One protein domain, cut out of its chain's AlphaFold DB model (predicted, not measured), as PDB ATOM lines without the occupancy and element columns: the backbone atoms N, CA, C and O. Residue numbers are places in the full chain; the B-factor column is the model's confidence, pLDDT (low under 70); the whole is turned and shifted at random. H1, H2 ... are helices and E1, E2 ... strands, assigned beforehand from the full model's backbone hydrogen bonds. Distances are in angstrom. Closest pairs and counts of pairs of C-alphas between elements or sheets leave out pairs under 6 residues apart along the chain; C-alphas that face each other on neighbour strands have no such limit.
ATOM      1  N   ILE A 155       7.469  20.497 108.103       93.31
ATOM      2  CA  ILE A 155       6.410  20.078 107.169       93.31
ATOM      3  C   ILE A 155       5.915  21.257 106.329       93.31
ATOM      4  O   ILE A 155       5.677  21.097 105.134       93.31
ATOM      5  N   LEU A 156       5.803  22.454 106.917       93.94
ATOM      6  CA  LEU A 156       5.470  23.659 106.158       93.94
ATOM      7  C   LEU A 156       6.518  23.947 105.073       93.94
ATOM      8  O   LEU A 156       6.156  24.220 103.930       93.94
ATOM      9  N   GLY A 157       7.802  23.859 105.425       92.94
ATOM     10  CA  GLY A 157       8.920  24.004 104.495       92.94
ATOM     11  C   GLY A 157       8.868  22.982 103.361       92.94
ATOM     12  O   GLY A 157       8.959  23.367 102.196       92.94
ATOM     13  N   ASP A 158       8.629  21.707 103.678       92.12
ATOM     14  CA  ASP A 158       8.507  20.630 102.689       92.12
ATOM     15  C   ASP A 158       7.330  20.859 101.726       92.12
ATOM     16  O   ASP A 158       7.481  20.706 100.511       92.12
ATOM     17  N   LEU A 159       6.164  21.270 102.240       93.62
ATOM     18  CA  LEU A 159       4.982  21.570 101.423       93.62
ATOM     19  C   LEU A 159       5.211  22.783 100.510       93.62
ATOM     20  O   LEU A 159       4.855  22.739  99.332       93.62
ATOM     21  N   ARG A 160       5.840  23.851 101.018       94.12
ATOM     22  CA  ARG A 160       6.203  25.034 100.218       94.12
ATOM     23  C   ARG A 160       7.214  24.685  99.130       94.12
ATOM     24  O   ARG A 160       7.024  25.074  97.981       94.12
ATOM     25  N   ALA A 161       8.249  23.920  99.471       91.81
ATOM     26  CA  ALA A 161       9.259  23.470  98.519       91.81
ATOM     27  C   ALA A 161       8.660  22.575  97.425       91.81
ATOM     28  O   ALA A 161       9.067  22.659  96.268       91.81
ATOM     29  N   GLU A 162       7.682  21.729  97.765       92.62
ATOM     30  CA  GLU A 162       6.949  20.935  96.780       92.62
ATOM     31  C   GLU A 162       6.154  21.827  95.820       92.62
ATOM     32  O   GLU A 162       6.262  21.645  94.611       92.62
ATOM     33  N   VAL A 163       5.412  22.820  96.325       93.56
ATOM     34  CA  VAL A 163       4.665  23.760  95.471       93.56
ATOM     35  C   VAL A 163       5.600  24.519  94.531       93.56
ATOM     36  O   VAL A 163       5.335  24.556  93.333       93.56
ATOM     37  N   VAL A 164       6.710  25.068  95.035       92.38
ATOM     38  CA  VAL A 164       7.698  25.781  94.202       92.38
ATOM     39  C   VAL A 164       8.245  24.869  93.106       92.38
ATOM     40  O   VAL A 164       8.236  25.252  91.939       92.38
ATOM     41  N   LYS A 165       8.621  23.632  93.454       91.19
ATOM     42  CA  LYS A 165       9.095  22.645  92.479       91.19
ATOM     43  C   LYS A 165       8.060  22.390  91.378       91.19
ATOM     44  O   LYS A 165       8.406  22.394  90.201       91.19
ATOM     45  N   ARG A 166       6.785  22.188  91.734       91.75
ATOM     46  CA  ARG A 166       5.715  21.949  90.746       91.75
ATOM     47  C   ARG A 166       5.402  23.180  89.901       91.75
ATOM     48  O   ARG A 166       5.069  23.031  88.728       91.75
ATOM     49  N   LEU A 167       5.504  24.381  90.473       90.44
ATOM     50  CA  LEU A 167       5.363  25.633  89.728       90.44
ATOM     51  C   LEU A 167       6.462  25.756  88.671       90.44
ATOM     52  O   LEU A 167       6.162  26.032  87.513       90.44
ATOM     53  N   GLU A 168       7.712  25.485  89.045       88.19
ATOM     54  CA  GLU A 168       8.855  25.497  88.127       88.19
ATOM     55  C   GLU A 168       8.698  24.476  86.997       88.19
ATOM     56  O   GLU A 168       8.884  24.825  85.829       88.19
ATOM     57  N   GLU A 169       8.281  23.248  87.325       87.75
ATOM     58  CA  GLU A 169       7.965  22.207  86.342       87.75
ATOM     59  C   GLU A 169       6.872  22.671  85.364       87.75
ATOM     60  O   GLU A 169       7.043  22.552  84.153       87.75
ATOM     61  N   CYS A 170       5.782  23.270  85.859       87.19
ATOM     62  CA  CYS A 170       4.693  23.766  85.009       87.19
ATOM     63  C   CYS A 170       5.116  24.951  84.132       87.19
ATOM     64  O   CYS A 170       4.671  25.058  82.993       87.19
ATOM     65  N   CYS A 171       5.989  25.833  84.625       82.12
ATOM     66  CA  CYS A 171       6.533  26.936  83.837       82.12
ATOM     67  C   CYS A 171       7.527  26.460  82.759       82.12
ATOM     68  O   CYS A 171       7.724  27.149  81.753       82.12
ATOM     69  N   GLY A 172       8.210  25.336  82.978       76.19
ATOM     70  CA  GLY A 172       9.228  24.790  82.076       76.19
ATOM     71  C   GLY A 172       8.712  23.813  81.018       76.19
ATOM     72  O   GLY A 172       9.502  23.396  80.177       76.19
ATOM     73  N   MET A 173       7.430  23.437  81.053       75.19
ATOM     74  CA  MET A 173       6.890  22.365  80.211       75.19
ATOM     75  C   MET A 173       6.884  22.705  78.718       75.19
ATOM     76  O   MET A 173       6.469  23.788  78.299       75.19
ATOM     77  N   THR A 174       7.296  21.725  77.920       70.25
ATOM     78  CA  THR A 174       7.207  21.717  76.462       70.25
ATOM     79  C   THR A 174       6.533  20.421  76.007       70.25
ATOM     80  O   THR A 174       6.857  19.347  76.504       70.25
ATOM     81  N   GLU A 175       5.605  20.511  75.059       70.06
ATOM     82  CA  GLU A 175       5.043  19.365  74.333       70.06
ATOM     83  C   GLU A 175       5.311  19.577  72.844       70.06
ATOM     84  O   GLU A 175       5.136  20.681  72.331       70.06
ATOM     85  N   GLU A 176       5.815  18.544  72.161       70.75
ATOM     86  CA  GLU A 176       6.148  18.599  70.724       70.75
ATOM     87  C   GLU A 176       7.070  19.781  70.343       70.75
ATOM     88  O   GLU A 176       6.960  20.380  69.275       70.75
ATOM     89  N   GLY A 177       7.971  20.170  71.254       67.12
ATOM     90  CA  GLY A 177       8.880  21.307  71.066       67.12
ATOM     91  C   GLY A 177       8.242  22.688  71.263       67.12
ATOM     92  O   GLY A 177       8.954  23.691  71.228       67.12
ATOM     93  N   LYS A 178       6.933  22.769  71.531       69.94
ATOM     94  CA  LYS A 178       6.235  24.012  71.881       69.94
ATOM     95  C   LYS A 178       6.131  24.144  73.391       69.94
ATOM     96  O   LYS A 178       5.721  23.223  74.089       69.94
ATOM     97  N   LYS A 179       6.490  25.316  73.910       74.69
ATOM     98  CA  LYS A 179       6.305  25.639  75.323       74.69
ATOM     99  C   LYS A 179       4.814  25.695  75.639       74.69
ATOM    100  O   LYS A 179       4.073  26.441  75.001       74.69
ATOM    101  N   LEU A 180       4.387  24.913  76.623       77.12
ATOM    102  CA  LEU A 180       3.020  24.955  77.109       77.12
ATOM    103  C   LEU A 180       2.892  26.097  78.112       77.12
ATOM    104  O   LEU A 180       3.415  26.041  79.225       77.12
ATOM    105  N   ASP A 181       2.153  27.132  77.733       75.81
ATOM    106  CA  ASP A 181       1.779  28.209  78.646       75.81
ATOM    107  C   ASP A 181       0.604  27.757  79.527       75.81
ATOM    108  O   ASP A 181      -0.551  28.144  79.325       75.81
ATOM    109  N   LEU A 182       0.914  26.876  80.486       85.44
ATOM    110  CA  LEU A 182      -0.030  26.308  81.459       85.44
ATOM    111  C   LEU A 182      -0.401  27.294  82.574       85.44
ATOM    112  O   LEU A 182      -1.439  27.136  83.220       85.44
ATOM    113  N   ILE A 183       0.458  28.289  82.795       87.00
ATOM    114  CA  ILE A 183       0.272  29.389  83.737       87.00
ATOM    115  C   ILE A 183       0.422  30.681  82.939       87.00
ATOM    116  O   ILE A 183       1.477  30.917  82.354       87.00
ATOM    117  N   VAL A 184      -0.627  31.499  82.897       85.44
ATOM    118  CA  VAL A 184      -0.646  32.754  82.124       85.44
ATOM    119  C   VAL A 184      -1.178  33.912  82.951       85.44
ATOM    120  O   VAL A 184      -1.893  33.692  83.927       85.44
ATOM    121  N   SER A 185      -0.885  35.148  82.534       84.19
ATOM    122  CA  SER A 185      -1.561  36.321  83.100       84.19
ATOM    123  C   SER A 185      -3.053  36.258  82.814       84.19
ATOM    124  O   SER A 185      -3.448  35.954  81.686       84.19
ATOM    125  N   LEU A 186      -3.873  36.603  83.805       77.06
ATOM    126  CA  LEU A 186      -5.322  36.671  83.643       77.06
ATOM    127  C   LEU A 186      -5.737  37.596  82.486       77.06
ATOM    128  O   LEU A 186      -6.676  37.275  81.764       77.06
ATOM    129  N   ASP A 187      -4.992  38.678  82.255       74.19
ATOM    130  CA  ASP A 187      -5.272  39.644  81.182       74.19
ATOM    131  C   ASP A 187      -5.196  39.000  79.789       74.19
ATOM    132  O   ASP A 187      -5.979  39.319  78.904       74.19
ATOM    133  N   THR A 188      -4.309  38.014  79.618       73.12
ATOM    134  CA  THR A 188      -4.154  37.265  78.358       73.12
ATOM    135  C   THR A 188      -5.193  36.154  78.180       73.12
ATOM    136  O   THR A 188      -5.300  35.561  77.107       73.12
ATOM    137  N   VAL A 189      -5.969  35.839  79.226       67.44
ATOM    138  CA  VAL A 189      -7.011  34.798  79.178       67.44
ATOM    139  C   VAL A 189      -8.229  35.279  78.394       67.44
ATOM    140  O   VAL A 189      -8.877  34.459  77.748       67.44
ATOM    141  N   ALA A 190      -8.517  36.588  78.389       60.78
ATOM    142  CA  ALA A 190      -9.632  37.165  77.630       60.78
ATOM    143  C   ALA A 190      -9.549  36.851  76.121       60.78
ATOM    144  O   ALA A 190     -10.577  36.668  75.466       60.78
ATOM    145  N   ASP A 191      -8.331  36.694  75.598       55.91
ATOM    146  CA  ASP A 191      -8.081  36.361  74.195       55.91
ATOM    147  C   ASP A 191      -8.250  34.859  73.895       55.91
ATOM    148  O   ASP A 191      -8.542  34.468  72.763       55.91
ATOM    149  N   ARG A 192      -8.138  33.989  74.910       60.31
ATOM    150  CA  ARG A 192      -8.279  32.527  74.788       60.31
ATOM    151  C   ARG A 192      -9.734  32.098  74.999       60.31
ATOM    152  O   ARG A 192     -10.080  31.453  75.991       60.31
ATOM    153  N   ARG A 193     -10.609  32.458  74.054       51.75
ATOM    154  CA  ARG A 193     -12.038  32.088  74.080       51.75
ATOM    155  C   ARG A 193     -12.212  30.568  74.240       51.75
ATOM    156  O   ARG A 193     -11.729  29.799  73.417       51.75
ATOM    157  N   GLY A 194     -12.930  30.150  75.286       61.59
ATOM    158  CA  GLY A 194     -13.389  28.766  75.481       61.59
ATOM    159  C   GLY A 194     -12.591  27.899  76.463       61.59
ATOM    160  O   GLY A 194     -13.039  26.796  76.759       61.59
ATOM    161  N   ILE A 195     -11.461  28.366  77.011       69.25
ATOM    162  CA  ILE A 195     -10.692  27.588  77.999       69.25
ATOM    163  C   ILE A 195     -10.932  28.145  79.401       69.25
ATOM    164  O   ILE A 195     -10.454  29.225  79.748       69.25
ATOM    165  N   THR A 196     -11.650  27.393  80.235       74.94
ATOM    166  CA  THR A 196     -11.830  27.757  81.642       74.94
ATOM    167  C   THR A 196     -10.571  27.421  82.445       74.94
ATOM    168  O   THR A 196     -10.081  26.289  82.366       74.94
ATOM    169  N   PRO A 197     -10.042  28.357  83.249       85.50
ATOM    170  CA  PRO A 197      -8.958  28.047  84.170       85.50
ATOM    171  C   PRO A 197      -9.408  27.020  85.217       85.50
ATOM    172  O   PRO A 197     -10.575  26.969  85.597       85.50
ATOM    173  N   ALA A 198      -8.464  26.216  85.700       86.88
ATOM    174  CA  ALA A 198      -8.659  25.266  86.791       86.88
ATOM    175  C   ALA A 198      -8.463  25.908  88.174       86.88
ATOM    176  O   ALA A 198      -9.062  25.463  89.151       86.88
ATOM    177  N   ALA A 199      -7.619  26.940  88.269       89.12
ATOM    178  CA  ALA A 199      -7.403  27.723  89.485       89.12
ATOM    179  C   ALA A 199      -6.818  29.102  89.164       89.12
ATOM    180  O   ALA A 199      -6.241  29.300  88.092       89.12
ATOM    181  N   LEU A 200      -6.913  30.028  90.119       89.44
ATOM    182  CA  LEU A 200      -6.242  31.328  90.065       89.44
ATOM    183  C   LEU A 200      -5.151  31.417  91.131       89.44
ATOM    184  O   LEU A 200      -5.313  30.949  92.260       89.44
ATOM    185  N   LEU A 201      -4.051  32.064  90.772       88.75
ATOM    186  CA  LEU A 201      -2.935  32.381  91.649       88.75
ATOM    187  C   LEU A 201      -2.886  33.891  91.838       88.75
ATOM    188  O   LEU A 201      -2.635  34.626  90.884       88.75
ATOM    189  N   ARG A 202      -3.101  34.354  93.065       86.88
ATOM    190  CA  ARG A 202      -2.881  35.750  93.429       86.88
ATOM    191  C   ARG A 202      -1.404  35.938  93.759       86.88
ATOM    192  O   ARG A 202      -0.858  35.235  94.608       86.88
ATOM    193  N   VAL A 203      -0.776  36.860  93.039       84.25
ATOM    194  CA  VAL A 203       0.649  37.201  93.149       84.25
ATOM    195  C   VAL A 203       0.842  38.428  94.041       84.25
ATOM    196  O   VAL A 203       1.831  38.506  94.763       84.25
ATOM    197  N   GLU A 204      -0.139  39.332  94.076       77.81
ATOM    198  CA  GLU A 204      -0.154  40.499  94.961       77.81
ATOM    199  C   GLU A 204      -1.334  40.435  95.933       77.81
ATOM    200  O   GLU A 204      -2.496  40.394  95.524       77.81
ATOM    201  N   SER A 205      -1.049  40.449  97.238       65.00
ATOM    202  CA  SER A 205      -2.073  40.324  98.288       65.00
ATOM    203  C   SER A 205      -3.086  41.484  98.273       65.00
ATOM    204  O   SER A 205      -4.260  41.285  98.583       65.00
ATOM    205  N   THR A 206      -2.657  42.673  97.832       59.91
ATOM    206  CA  THR A 206      -3.448  43.916  97.753       59.91
ATOM    207  C   THR A 206      -4.332  44.033  96.510       59.91
ATOM    208  O   THR A 206      -5.068  45.011  96.387       59.91
ATOM    209  N   ALA A 207      -4.282  43.072  95.584       58.22
ATOM    210  CA  ALA A 207      -5.091  43.122  94.372       58.22
ATOM    211  C   ALA A 207      -6.598  43.011  94.691       58.22
ATOM    212  O   ALA A 207      -7.024  42.177  95.498       58.22
ATOM    213  N   ALA A 208      -7.401  43.859  94.037       56.75
ATOM    214  CA  ALA A 208      -8.862  43.895  94.135       56.75
ATOM    215  C   ALA A 208      -9.509  42.510  93.881       56.75
ATOM    216  O   ALA A 208      -8.900  41.651  93.233       56.75
ATOM    217  N   PRO A 209     -10.745  42.257  94.367       53.72
ATOM    218  CA  PRO A 209     -11.456  41.016  94.072       53.72
ATOM    219  C   PRO A 209     -11.526  40.774  92.559       53.72
ATOM    220  O   PRO A 209     -11.906  41.641  91.776       53.72
ATOM    221  N   LEU A 210     -11.101  39.580  92.156       59.50
ATOM    222  CA  LEU A 210     -10.858  39.227  90.763       59.50
ATOM    223  C   LEU A 210     -12.170  39.165  89.981       59.50
ATOM    224  O   LEU A 210     -13.032  38.350  90.302       59.50
ATOM    225  N   ALA A 211     -12.291  39.953  88.910       53.53
ATOM    226  CA  ALA A 211     -13.471  39.965  88.040       53.53
ATOM    227  C   ALA A 211     -13.839  38.559  87.519       53.53
ATOM    228  O   ALA A 211     -15.009  38.202  87.470       53.53
ATOM    229  N   LEU A 212     -12.850  37.709  87.214       53.47
ATOM    230  CA  LEU A 212     -13.075  36.322  86.772       53.47
ATOM    231  C   LEU A 212     -13.538  35.383  87.886       53.47
ATOM    232  O   LEU A 212     -14.225  34.397  87.636       53.47
ATOM    233  N   ALA A 213     -13.186  35.703  89.123       54.00
ATOM    234  CA  ALA A 213     -13.661  34.964  90.270       54.00
ATOM    235  C   ALA A 213     -15.159  35.295  90.484       54.00
ATOM    236  O   ALA A 213     -15.948  34.392  90.750       54.00
ATOM    237  N   VAL A 214     -15.580  36.550  90.269       54.19
ATOM    238  CA  VAL A 214     -17.007  36.943  90.283       54.19
ATOM    239  C   VAL A 214     -17.825  36.145  89.254       54.19
ATOM    240  O   VAL A 214     -18.974  35.800  89.515       54.19
ATOM    241  N   VAL A 215     -17.219  35.794  88.111       55.12
ATOM    242  CA  VAL A 215     -17.854  34.993  87.046       55.12
ATOM    243  C   VAL A 215     -17.891  33.493  87.376       55.12
ATOM    244  O   VAL A 215     -18.848  32.817  87.002       55.12
ATOM    245  N   ASN A 216     -16.899  32.954  88.096       68.50
ATOM    246  CA  ASN A 216     -16.909  31.560  88.546       68.50
ATOM    247  C   ASN A 216     -16.545  31.427  90.038       68.50
ATOM    248  O   ASN A 216     -15.368  31.279  90.387       68.50
ATOM    249  N   PRO A 217     -17.549  31.393  90.933       70.19
ATOM    250  CA  PRO A 217     -17.314  31.369  92.375       70.19
ATOM    251  C   PRO A 217     -16.728  30.054  92.896       70.19
ATOM    252  O   PRO A 217     -16.292  29.980  94.048       70.19
ATOM    253  N   TRP A 218     -16.719  29.011  92.066       76.12
ATOM    254  CA  TRP A 218     -16.206  27.688  92.410       76.12
ATOM    255  C   TRP A 218     -14.713  27.537  92.126       76.12
ATOM    256  O   TRP A 218     -14.105  26.562  92.567       76.12
ATOM    257  N   LEU A 219     -14.119  28.496  91.415       82.88
ATOM    258  CA  LEU A 219     -12.715  28.465  91.049       82.88
ATOM    259  C   LEU A 219     -11.838  28.724  92.288       82.88
ATOM    260  O   LEU A 219     -11.975  29.775  92.925       82.88
ATOM    261  N   PRO A 220     -10.939  27.797  92.665       86.94
ATOM    262  CA  PRO A 220     -10.067  28.007  93.809       86.94
ATOM    263  C   PRO A 220      -9.062  29.125  93.511       86.94
ATOM    264  O   PRO A 220      -8.408  29.133  92.466       86.94
ATOM    265  N   VAL A 221      -8.938  30.059  94.457       87.94
ATOM    266  CA  VAL A 221      -7.962  31.152  94.419       87.94
ATOM    267  C   VAL A 221      -6.934  30.926  95.520       87.94
ATOM    268  O   VAL A 221      -7.288  30.801  96.695       87.94
ATOM    269  N   TYR A 222      -5.661  30.884  95.135       89.75
ATOM    270  CA  TYR A 222      -4.536  30.685  96.042       89.75
ATOM    271  C   TYR A 222      -3.715  31.969  96.154       89.75
ATOM    272  O   TYR A 222      -3.213  32.467  95.150       89.75
ATOM    273  N   ASP A 223      -3.561  32.489  97.370       89.06
ATOM    274  CA  ASP A 223      -2.712  33.651  97.653       89.06
ATOM    275  C   ASP A 223      -1.260  33.211  97.875       89.06
ATOM    276  O   ASP A 223      -0.907  32.701  98.941       89.06
ATOM    277  N   LEU A 224      -0.423  33.345  96.843       89.25
ATOM    278  CA  LEU A 224       0.947  32.829  96.857       89.25
ATOM    279  C   LEU A 224       1.853  33.530  97.879       89.25
ATOM    280  O   LEU A 224       2.543  32.804  98.599       89.25
ATOM    281  N   PRO A 225       1.857  34.874  98.012       87.69
ATOM    282  CA  PRO A 225       2.589  35.555  99.081       87.69
ATOM    283  C   PRO A 225       2.274  35.012 100.475       87.69
ATOM    284  O   PRO A 225       3.189  34.761 101.260       87.69
ATOM    285  N   THR A 226       0.995  34.766 100.766       88.56
ATOM    286  CA  THR A 226       0.553  34.238 102.065       88.56
ATOM    287  C   THR A 226       0.929  32.762 102.237       88.56
ATOM    288  O   THR A 226       1.424  32.356 103.290       88.56
ATOM    289  N   LEU A 227       0.741  31.940 101.198       90.38
ATOM    290  CA  LEU A 227       1.004  30.498 101.254       90.38
ATOM    291  C   LEU A 227       2.501  30.171 101.302       90.38
ATOM    292  O   LEU A 227       2.934  29.372 102.137       90.38
ATOM    293  N   LEU A 228       3.300  30.781 100.426       90.62
ATOM    294  CA  LEU A 228       4.737  30.523 100.305       90.62
ATOM    295  C   LEU A 228       5.569  31.370 101.271       90.62
ATOM    296  O   LEU A 228       6.653  30.951 101.669       90.62
ATOM    297  N   GLY A 229       5.053  32.520 101.700       87.75
ATOM    298  CA  GLY A 229       5.827  33.537 102.399       87.75
ATOM    299  C   GLY A 229       6.625  34.410 101.419       87.75
ATOM    300  O   GLY A 229       7.047  33.938 100.358       87.75
ATOM    301  N   PRO A 230       6.881  35.683 101.770       82.88
ATOM    302  CA  PRO A 230       7.431  36.672 100.842       82.88
ATOM    303  C   PRO A 230       8.830  36.302 100.336       82.88
ATOM    304  O   PRO A 230       9.104  36.426  99.148       82.88
ATOM    305  N   ALA A 231       9.702  35.776 101.202       85.19
ATOM    306  CA  ALA A 231      11.070  35.413 100.827       85.19
ATOM    307  C   ALA A 231      11.120  34.295  99.767       85.19
ATOM    308  O   ALA A 231      11.836  34.407  98.771       85.19
ATOM    309  N   ILE A 232      10.328  33.235  99.958       85.56
ATOM    310  CA  ILE A 232      10.281  32.096  99.029       85.56
ATOM    311  C   ILE A 232       9.628  32.533  97.718       85.56
ATOM    312  O   ILE A 232      10.145  32.228  96.642       85.56
ATOM    313  N   PHE A 233       8.537  33.296  97.798       83.50
ATOM    314  CA  PHE A 233       7.837  33.788  96.618       83.50
ATOM    315  C   PHE A 233       8.732  34.665  95.730       83.50
ATOM    316  O   PHE A 233       8.847  34.396  94.532       83.50
ATOM    317  N   SER A 234       9.439  35.641  96.310       81.50
ATOM    318  CA  SER A 234      10.348  36.529  95.574       81.50
ATOM    319  C   SER A 234      11.463  35.770  94.852       81.50
ATOM    320  O   SER A 234      11.855  36.161  93.756       81.50
ATOM    321  N   SER A 235      11.940  34.660  95.426       79.62
ATOM    322  CA  SER A 235      12.984  33.825  94.816       79.62
ATOM    323  C   SER A 235      12.496  32.935  93.662       79.62
ATOM    324  O   SER A 235      13.314  32.460  92.870       79.62
ATOM    325  N   SER A 236      11.182  32.719  93.547       79.62
ATOM    326  CA  SER A 236      10.599  31.779  92.587       79.62
ATOM    327  C   SER A 236      10.763  32.229  91.128       79.62
ATOM    328  O   SER A 236      10.865  33.411  90.809       79.62
ATOM    329  N   THR A 237      10.758  31.281  90.192       75.94
ATOM    330  CA  THR A 237      10.784  31.601  88.750       75.94
ATOM    331  C   THR A 237       9.511  32.304  88.273       75.94
ATOM    332  O   THR A 237       9.532  32.998  87.255       75.94
ATOM    333  N   LEU A 238       8.416  32.152  89.017       78.00
ATOM    334  CA  LEU A 238       7.113  32.711  88.696       78.00
ATOM    335  C   LEU A 238       7.090  34.236  88.876       78.00
ATOM    336  O   LEU A 238       6.614  34.929  87.979       78.00
ATOM    337  N   SER A 239       7.695  34.760  89.953       75.25
ATOM    338  CA  SER A 239       7.844  36.213  90.162       75.25
ATOM    339  C   SER A 239       8.678  36.866  89.052       75.25
ATOM    340  O   SER A 239       8.356  37.956  88.587       75.25
ATOM    341  N   LYS A 240       9.713  36.172  88.561       78.25
ATOM    342  CA  LYS A 240      10.587  36.658  87.480       78.25
ATOM    343  C   LYS A 240       9.896  36.690  86.116       78.25
ATOM    344  O   LYS A 240      10.205  37.548  85.298       78.25
ATOM    345  N   ARG A 241       9.006  35.731  85.843       75.62
ATOM    346  CA  ARG A 241       8.332  35.588  84.539       75.62
ATOM    347  C   ARG A 241       7.108  36.475  84.386       75.62
ATOM    348  O   ARG A 241       6.806  36.879  83.269       75.62
ATOM    349  N   HIS A 242       6.419  36.766  85.485       76.06
ATOM    350  CA  HIS A 242       5.204  37.576  85.476       76.06
ATOM    351  C   HIS A 242       5.302  38.735  86.478       76.06
ATOM    352  O   HIS A 242       4.517  38.788  87.422       76.06
ATOM    353  N   PRO A 243       6.253  39.669  86.295       70.19
ATOM    354  CA  PRO A 243       6.498  40.737  87.264       70.19
ATOM    355  C   PRO A 243       5.366  41.772  87.341       70.19
ATOM    356  O   PRO A 243       5.280  42.491  88.327       70.19
ATOM    357  N   ALA A 244       4.516  41.863  86.312       71.31
ATOM    358  CA  ALA A 244       3.483  42.896  86.184       71.31
ATOM    359  C   ALA A 244       2.044  42.364  86.316       71.31
ATOM    360  O   ALA A 244       1.094  43.131  86.195       71.31
ATOM    361  N   SER A 245       1.863  41.054  86.517       77.44
ATOM    362  CA  SER A 245       0.536  40.434  86.525       77.44
ATOM    363  C   SER A 245       0.090  40.160  87.963       77.44
ATOM    364  O   SER A 245       0.631  39.250  88.595       77.44
ATOM    365  N   PRO A 246      -0.926  40.874  88.486       83.50
ATOM    366  CA  PRO A 246      -1.374  40.690  89.868       83.50
ATOM    367  C   PRO A 246      -2.020  39.316  90.085       83.50
ATOM    368  O   PRO A 246      -2.136  38.829  91.216       83.50
ATOM    369  N   THR A 247      -2.478  38.670  89.008       85.56
ATOM    370  CA  THR A 247      -3.091  37.344  89.047       85.56
ATOM    371  C   THR A 247      -2.751  36.519  87.823       85.56
ATOM    372  O   THR A 247      -2.789  36.998  86.689       85.56
ATOM    373  N   LEU A 248      -2.478  35.242  88.074       88.38
ATOM    374  CA  LEU A 248      -2.237  34.241  87.050       88.38
ATOM    375  C   LEU A 248      -3.354  33.201  87.046       88.38
ATOM    376  O   LEU A 248      -3.915  32.857  88.087       88.38
ATOM    377  N   ALA A 249      -3.649  32.675  85.869       88.50
ATOM    378  CA  ALA A 249      -4.560  31.566  85.663       88.50
ATOM    379  C   ALA A 249      -3.768  30.275  85.428       88.50
ATOM    380  O   ALA A 249      -2.849  30.253  84.610       88.50
ATOM    381  N   ILE A 250      -4.143  29.201  86.126       90.12
ATOM    382  CA  ILE A 250      -3.679  27.839  85.841       90.12
ATOM    383  C   ILE A 250      -4.719  27.172  84.952       90.12
ATOM    384  O   ILE A 250      -5.884  27.077  85.341       90.12
ATOM    385  N   PHE A 251      -4.311  26.649  83.801       88.38
ATOM    386  CA  PHE A 251      -5.198  25.875  82.938       88.38
ATOM    387  C   PHE A 251      -5.225  24.391  83.298       88.38
ATOM    388  O   PHE A 251      -4.269  23.824  83.838       88.38
ATOM    389  N   GLN A 252      -6.352  23.752  82.994       86.50
ATOM    390  CA  GLN A 252      -6.545  22.335  83.251       86.50
ATOM    391  C   GLN A 252      -5.697  21.498  82.283       86.50
ATOM    392  O   GLN A 252      -5.957  21.457  81.084       86.50
ATOM    393  N   HIS A 253      -4.687  20.812  82.813       87.75
ATOM    394  CA  HIS A 253      -3.773  19.961  82.056       87.75
ATOM    395  C   HIS A 253      -3.327  18.782  82.932       87.75
ATOM    396  O   HIS A 253      -3.181  18.971  84.142       87.75
ATOM    397  N   PRO A 254      -3.049  17.586  82.379       85.38
ATOM    398  CA  PRO A 254      -2.505  16.471  83.159       85.38
ATOM    399  C   PRO A 254      -1.294  16.860  84.028       85.38
ATOM    400  O   PRO A 254      -1.214  16.494  85.200       85.38
ATOM    401  N   SER A 255      -0.404  17.698  83.496       86.94
ATOM    402  CA  SER A 255       0.776  18.201  84.216       86.94
ATOM    403  C   SER A 255       0.439  19.147  85.378       86.94
ATOM    404  O   SER A 255       1.134  19.135  86.397       86.94
ATOM    405  N   THR A 256      -0.641  19.935  85.278       91.25
ATOM    406  CA  THR A 256      -1.023  20.905  86.322       91.25
ATOM    407  C   THR A 256      -1.774  20.270  87.486       91.25
ATOM    408  O   THR A 256      -1.781  20.845  88.573       91.25
ATOM    409  N   ILE A 257      -2.332  19.063  87.329       92.25
ATOM    410  CA  ILE A 257      -3.025  18.344  88.417       92.25
ATOM    411  C   ILE A 257      -2.133  18.251  89.654       92.25
ATOM    412  O   ILE A 257      -2.568  18.517  90.773       92.25
ATOM    413  N   SER A 258      -0.869  17.883  89.460       92.56
ATOM    414  CA  SER A 258       0.048  17.672  90.574       92.56
ATOM    415  C   SER A 258       0.378  18.960  91.335       92.56
ATOM    416  O   SER A 258       0.492  18.939  92.562       92.56
ATOM    417  N   LEU A 259       0.446  20.086  90.621       94.31
ATOM    418  CA  LEU A 259       0.559  21.421  91.198       94.31
ATOM    419  C   LEU A 259      -0.704  21.788  91.987       94.31
ATOM    420  O   LEU A 259      -0.597  22.232  93.128       94.31
ATOM    421  N   LEU A 260      -1.891  21.567  91.413       94.25
ATOM    422  CA  LEU A 260      -3.169  21.862  92.068       94.25
ATOM    423  C   LEU A 260      -3.334  21.063  93.367       94.25
ATOM    424  O   LEU A 260      -3.732  21.623  94.385       94.25
ATOM    425  N   LEU A 261      -2.956  19.781  93.365       94.38
ATOM    426  CA  LEU A 261      -2.946  18.944  94.565       94.38
ATOM    427  C   LEU A 261      -1.947  19.455  95.616       94.38
ATOM    428  O   LEU A 261      -2.255  19.443  96.807       94.38
ATOM    429  N   ALA A 262      -0.758  19.904  95.207       94.75
ATOM    430  CA  ALA A 262       0.234  20.454  96.131       94.75
ATOM    431  C   ALA A 262      -0.242  21.770  96.774       94.75
ATOM    432  O   ALA A 262      -0.106  21.942  97.988       94.75
ATOM    433  N   LEU A 263      -0.849  22.662  95.982       94.44
ATOM    434  CA  LEU A 263      -1.448  23.912  96.457       94.44
ATOM    435  C   LEU A 263      -2.581  23.652  97.452       94.44
ATOM    436  O   LEU A 263      -2.589  24.244  98.529       94.44
ATOM    437  N   ASP A 264      -3.484  22.724  97.133       93.00
ATOM    438  CA  ASP A 264      -4.586  22.339  98.017       93.00
ATOM    439  C   ASP A 264      -4.082  21.772  99.356       93.00
ATOM    440  O   ASP A 264      -4.561  22.158 100.427       93.00
ATOM    441  N   ARG A 265      -3.042  20.923  99.330       93.94
ATOM    442  CA  ARG A 265      -2.416  20.397 100.556       93.94
ATOM    443  C   ARG A 265      -1.790  21.502 101.403       93.94
ATOM    444  O   ARG A 265      -1.967  21.488 102.620       93.94
ATOM    445  N   LEU A 266      -1.078  22.449 100.788       94.62
ATOM    446  CA  LEU A 266      -0.462  23.575 101.497       94.62
ATOM    447  C   LEU A 266      -1.516  24.534 102.077       94.62
ATOM    448  O   LEU A 266      -1.396  24.956 103.231       94.62
ATOM    449  N   ALA A 267      -2.567  24.844 101.317       92.38
ATOM    450  CA  ALA A 267      -3.676  25.683 101.771       92.38
ATOM    451  C   ALA A 267      -4.423  25.031 102.945       92.38
ATOM    452  O   ALA A 267      -4.614  25.652 103.994       92.38
ATOM    453  N   THR A 268      -4.741  23.738 102.827       91.06
ATOM    454  CA  THR A 268      -5.367  22.955 103.903       91.06
ATOM    455  C   THR A 268      -4.493  22.912 105.158       91.06
ATOM    456  O   THR A 268      -5.005  23.012 106.276       91.06
ATOM    457  N   TYR A 269      -3.174  22.789 104.986       94.00
ATOM    458  CA  TYR A 269      -2.227  22.746 106.093       94.00
ATOM    459  C   TYR A 269      -2.169  24.067 106.868       94.00
ATOM    460  O   TYR A 269      -2.270  24.065 108.097       94.00
ATOM    461  N   THR A 270      -2.024  25.182 106.146       90.44
ATOM    462  CA  THR A 270      -1.854  26.533 106.706       90.44
ATOM    463  C   THR A 270      -3.157  27.151 107.205       90.44
ATOM    464  O   THR A 270      -3.116  28.137 107.936       90.44
ATOM    465  N   ARG A 271      -4.315  26.580 106.837       75.81
ATOM    466  CA  ARG A 271      -5.638  27.190 107.044       75.81
ATOM    467  C   ARG A 271      -5.718  28.603 106.444       75.81
ATOM    468  O   ARG A 271      -6.568  29.388 106.857       75.81
ATOM    469  N   ALA A 272      -4.854  28.925 105.475       56.38
ATOM    470  CA  ALA A 272      -5.039  30.115 104.665       56.38
ATOM    471  C   ALA A 272      -6.409  29.969 103.988       56.38
ATOM    472  O   ALA A 272      -6.676  28.909 103.412       56.38
ATOM    473  N   PRO A 273      -7.314  30.954 104.107       47.34
ATOM    474  CA  PRO A 273      -8.601  30.857 103.451       47.34
ATOM    475  C   PRO A 273      -8.344  30.738 101.949       47.34
ATOM    476  O   PRO A 273      -7.871  31.685 101.318       47.34
ATOM    477  N   THR A 274      -8.662  29.582 101.360       50.25
ATOM    478  CA  THR A 274      -8.964  29.510  99.932       50.25
ATOM    479  C   THR A 274     -10.180  30.398  99.766       50.25
ATOM    480  O   THR A 274     -11.316  30.012 100.044       50.25
ATOM    481  N   THR A 275      -9.920  31.664  99.462       50.16
ATOM    482  CA  THR A 275     -10.974  32.655  99.383       50.16
ATOM    483  C   THR A 275     -11.679  32.325  98.086       50.16
ATOM    484  O   THR A 275     -11.141  32.564  97.007       50.16
ATOM    485  N   ARG A 276     -12.856  31.692  98.170       51.75
ATOM    486  CA  ARG A 276     -13.733  31.656  97.003       51.75
ATOM    487  C   ARG A 276     -13.940  33.100  96.585       51.75
ATOM    488  O   ARG A 276     -14.091  33.976  97.437       51.75
ATOM    489  N   ALA A 277     -13.925  33.320  95.284       47.72
ATOM    490  CA  ALA A 277     -14.101  34.607  94.638       47.72
ATOM    491  C   ALA A 277     -15.017  35.623  95.336       47.72
ATOM    492  O   ALA A 277     -14.738  36.816  95.348       47.72
TER     493      ALA A 277
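Overview. This is residues 155 to 277 of the 288 residues of an uncharacterized protein of Neohortaea acidophila (UniProt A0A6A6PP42). What does the model look like? A small twisted sheet of four strands has the long helix H7 packed over one face, and a second long helix, H1, lies side by side with H7. The short helices H4, H5 and H6 follow each other near H1, while short H2 is on the sheet's opposite face. What is it made of? The printed part has 123 residues with seven named helices and four named strands, in the order H1 E1 H2 E2 H3 E3 H4 H5 H6 E4 H7, a mixed class of helices and strands. The mixed sheet runs E1 E4 E2 E3. How large is it? It is compact, with a radius of gyration of the C-alphas of 13.6 A and spans of 38 by 35 by 25 A.

Arrangement. What does the first helix touch? H1, residues 155 to 172, touches H7, residues 254 to 270, at a shallow tilt of 25 degrees, opposite ways; their closest C-alphas, of Arg 166 and Leu 259, are 5.2 A apart. With residues 167 to 171 alone it touches H6, residues 237 to 241; the closest C-alphas, of Glu 168 and Thr 237, are 6.4 A apart. How do the strands pair? E4, residues 247 to 251, is antiparallel to E1, residues 183 to 185, with N 249 and O 184 at 2.8 A, and to E2, residues 197 to 202, with N 198 and O 250 at 2.7 A. E2 is parallel to E3, residues 221 to 223, with N 202 and O 222 at 2.8 A. E1, H2 (residues 186 to 189) and E2 form a split strand-helix-strand unit, E4 between its strands, and E2, H3 (residues 211 to 215) and E3 one with neighbour strands; both crossovers are right-handed. What is on the sheet? H7 lies over E4, E2 and E3 at a height over the sheet of 9.8 A, slantwise at 44 degrees to E2 on the local plane; H2, at 5.1 A on the opposite face, lies over none. H3 only grazes the sheet with residues 212 to 213, and H4, residues 224 to 228, with 224 to 226. H5, residues 230 to 235, is not on the sheet and is near H1. Are the helices' backbones complete? Each O i to N i+4 pair is within hydrogen-bond range in H1, H3, H4, H5 and H6, and 11 of 13 in H7; H2 is too short for such a pair.

Along the chain. Where does H1 begin? C-alpha 155 is at (6.410, 20.078, 107.169), and H1 is 25.7 A long. How long are the longer strands? E2 is 13.5 A and E4 13.2 A. Where does H7 end? C-alpha 270 is at (-1.854, 26.533, 106.706), and H7 is 25.6 A long.

Size, cuts and confidence. How far does it reach? The C-alphas farthest apart, of Ile 155 and Arg 193, are 39.7 A apart. Is it cut, or is any link long? The printed part has no cut and no long link. Where is confidence low? The pLDDT is under 70 in residues 177 to 178, 189 to 195, 205 to 216 and 272 to 277.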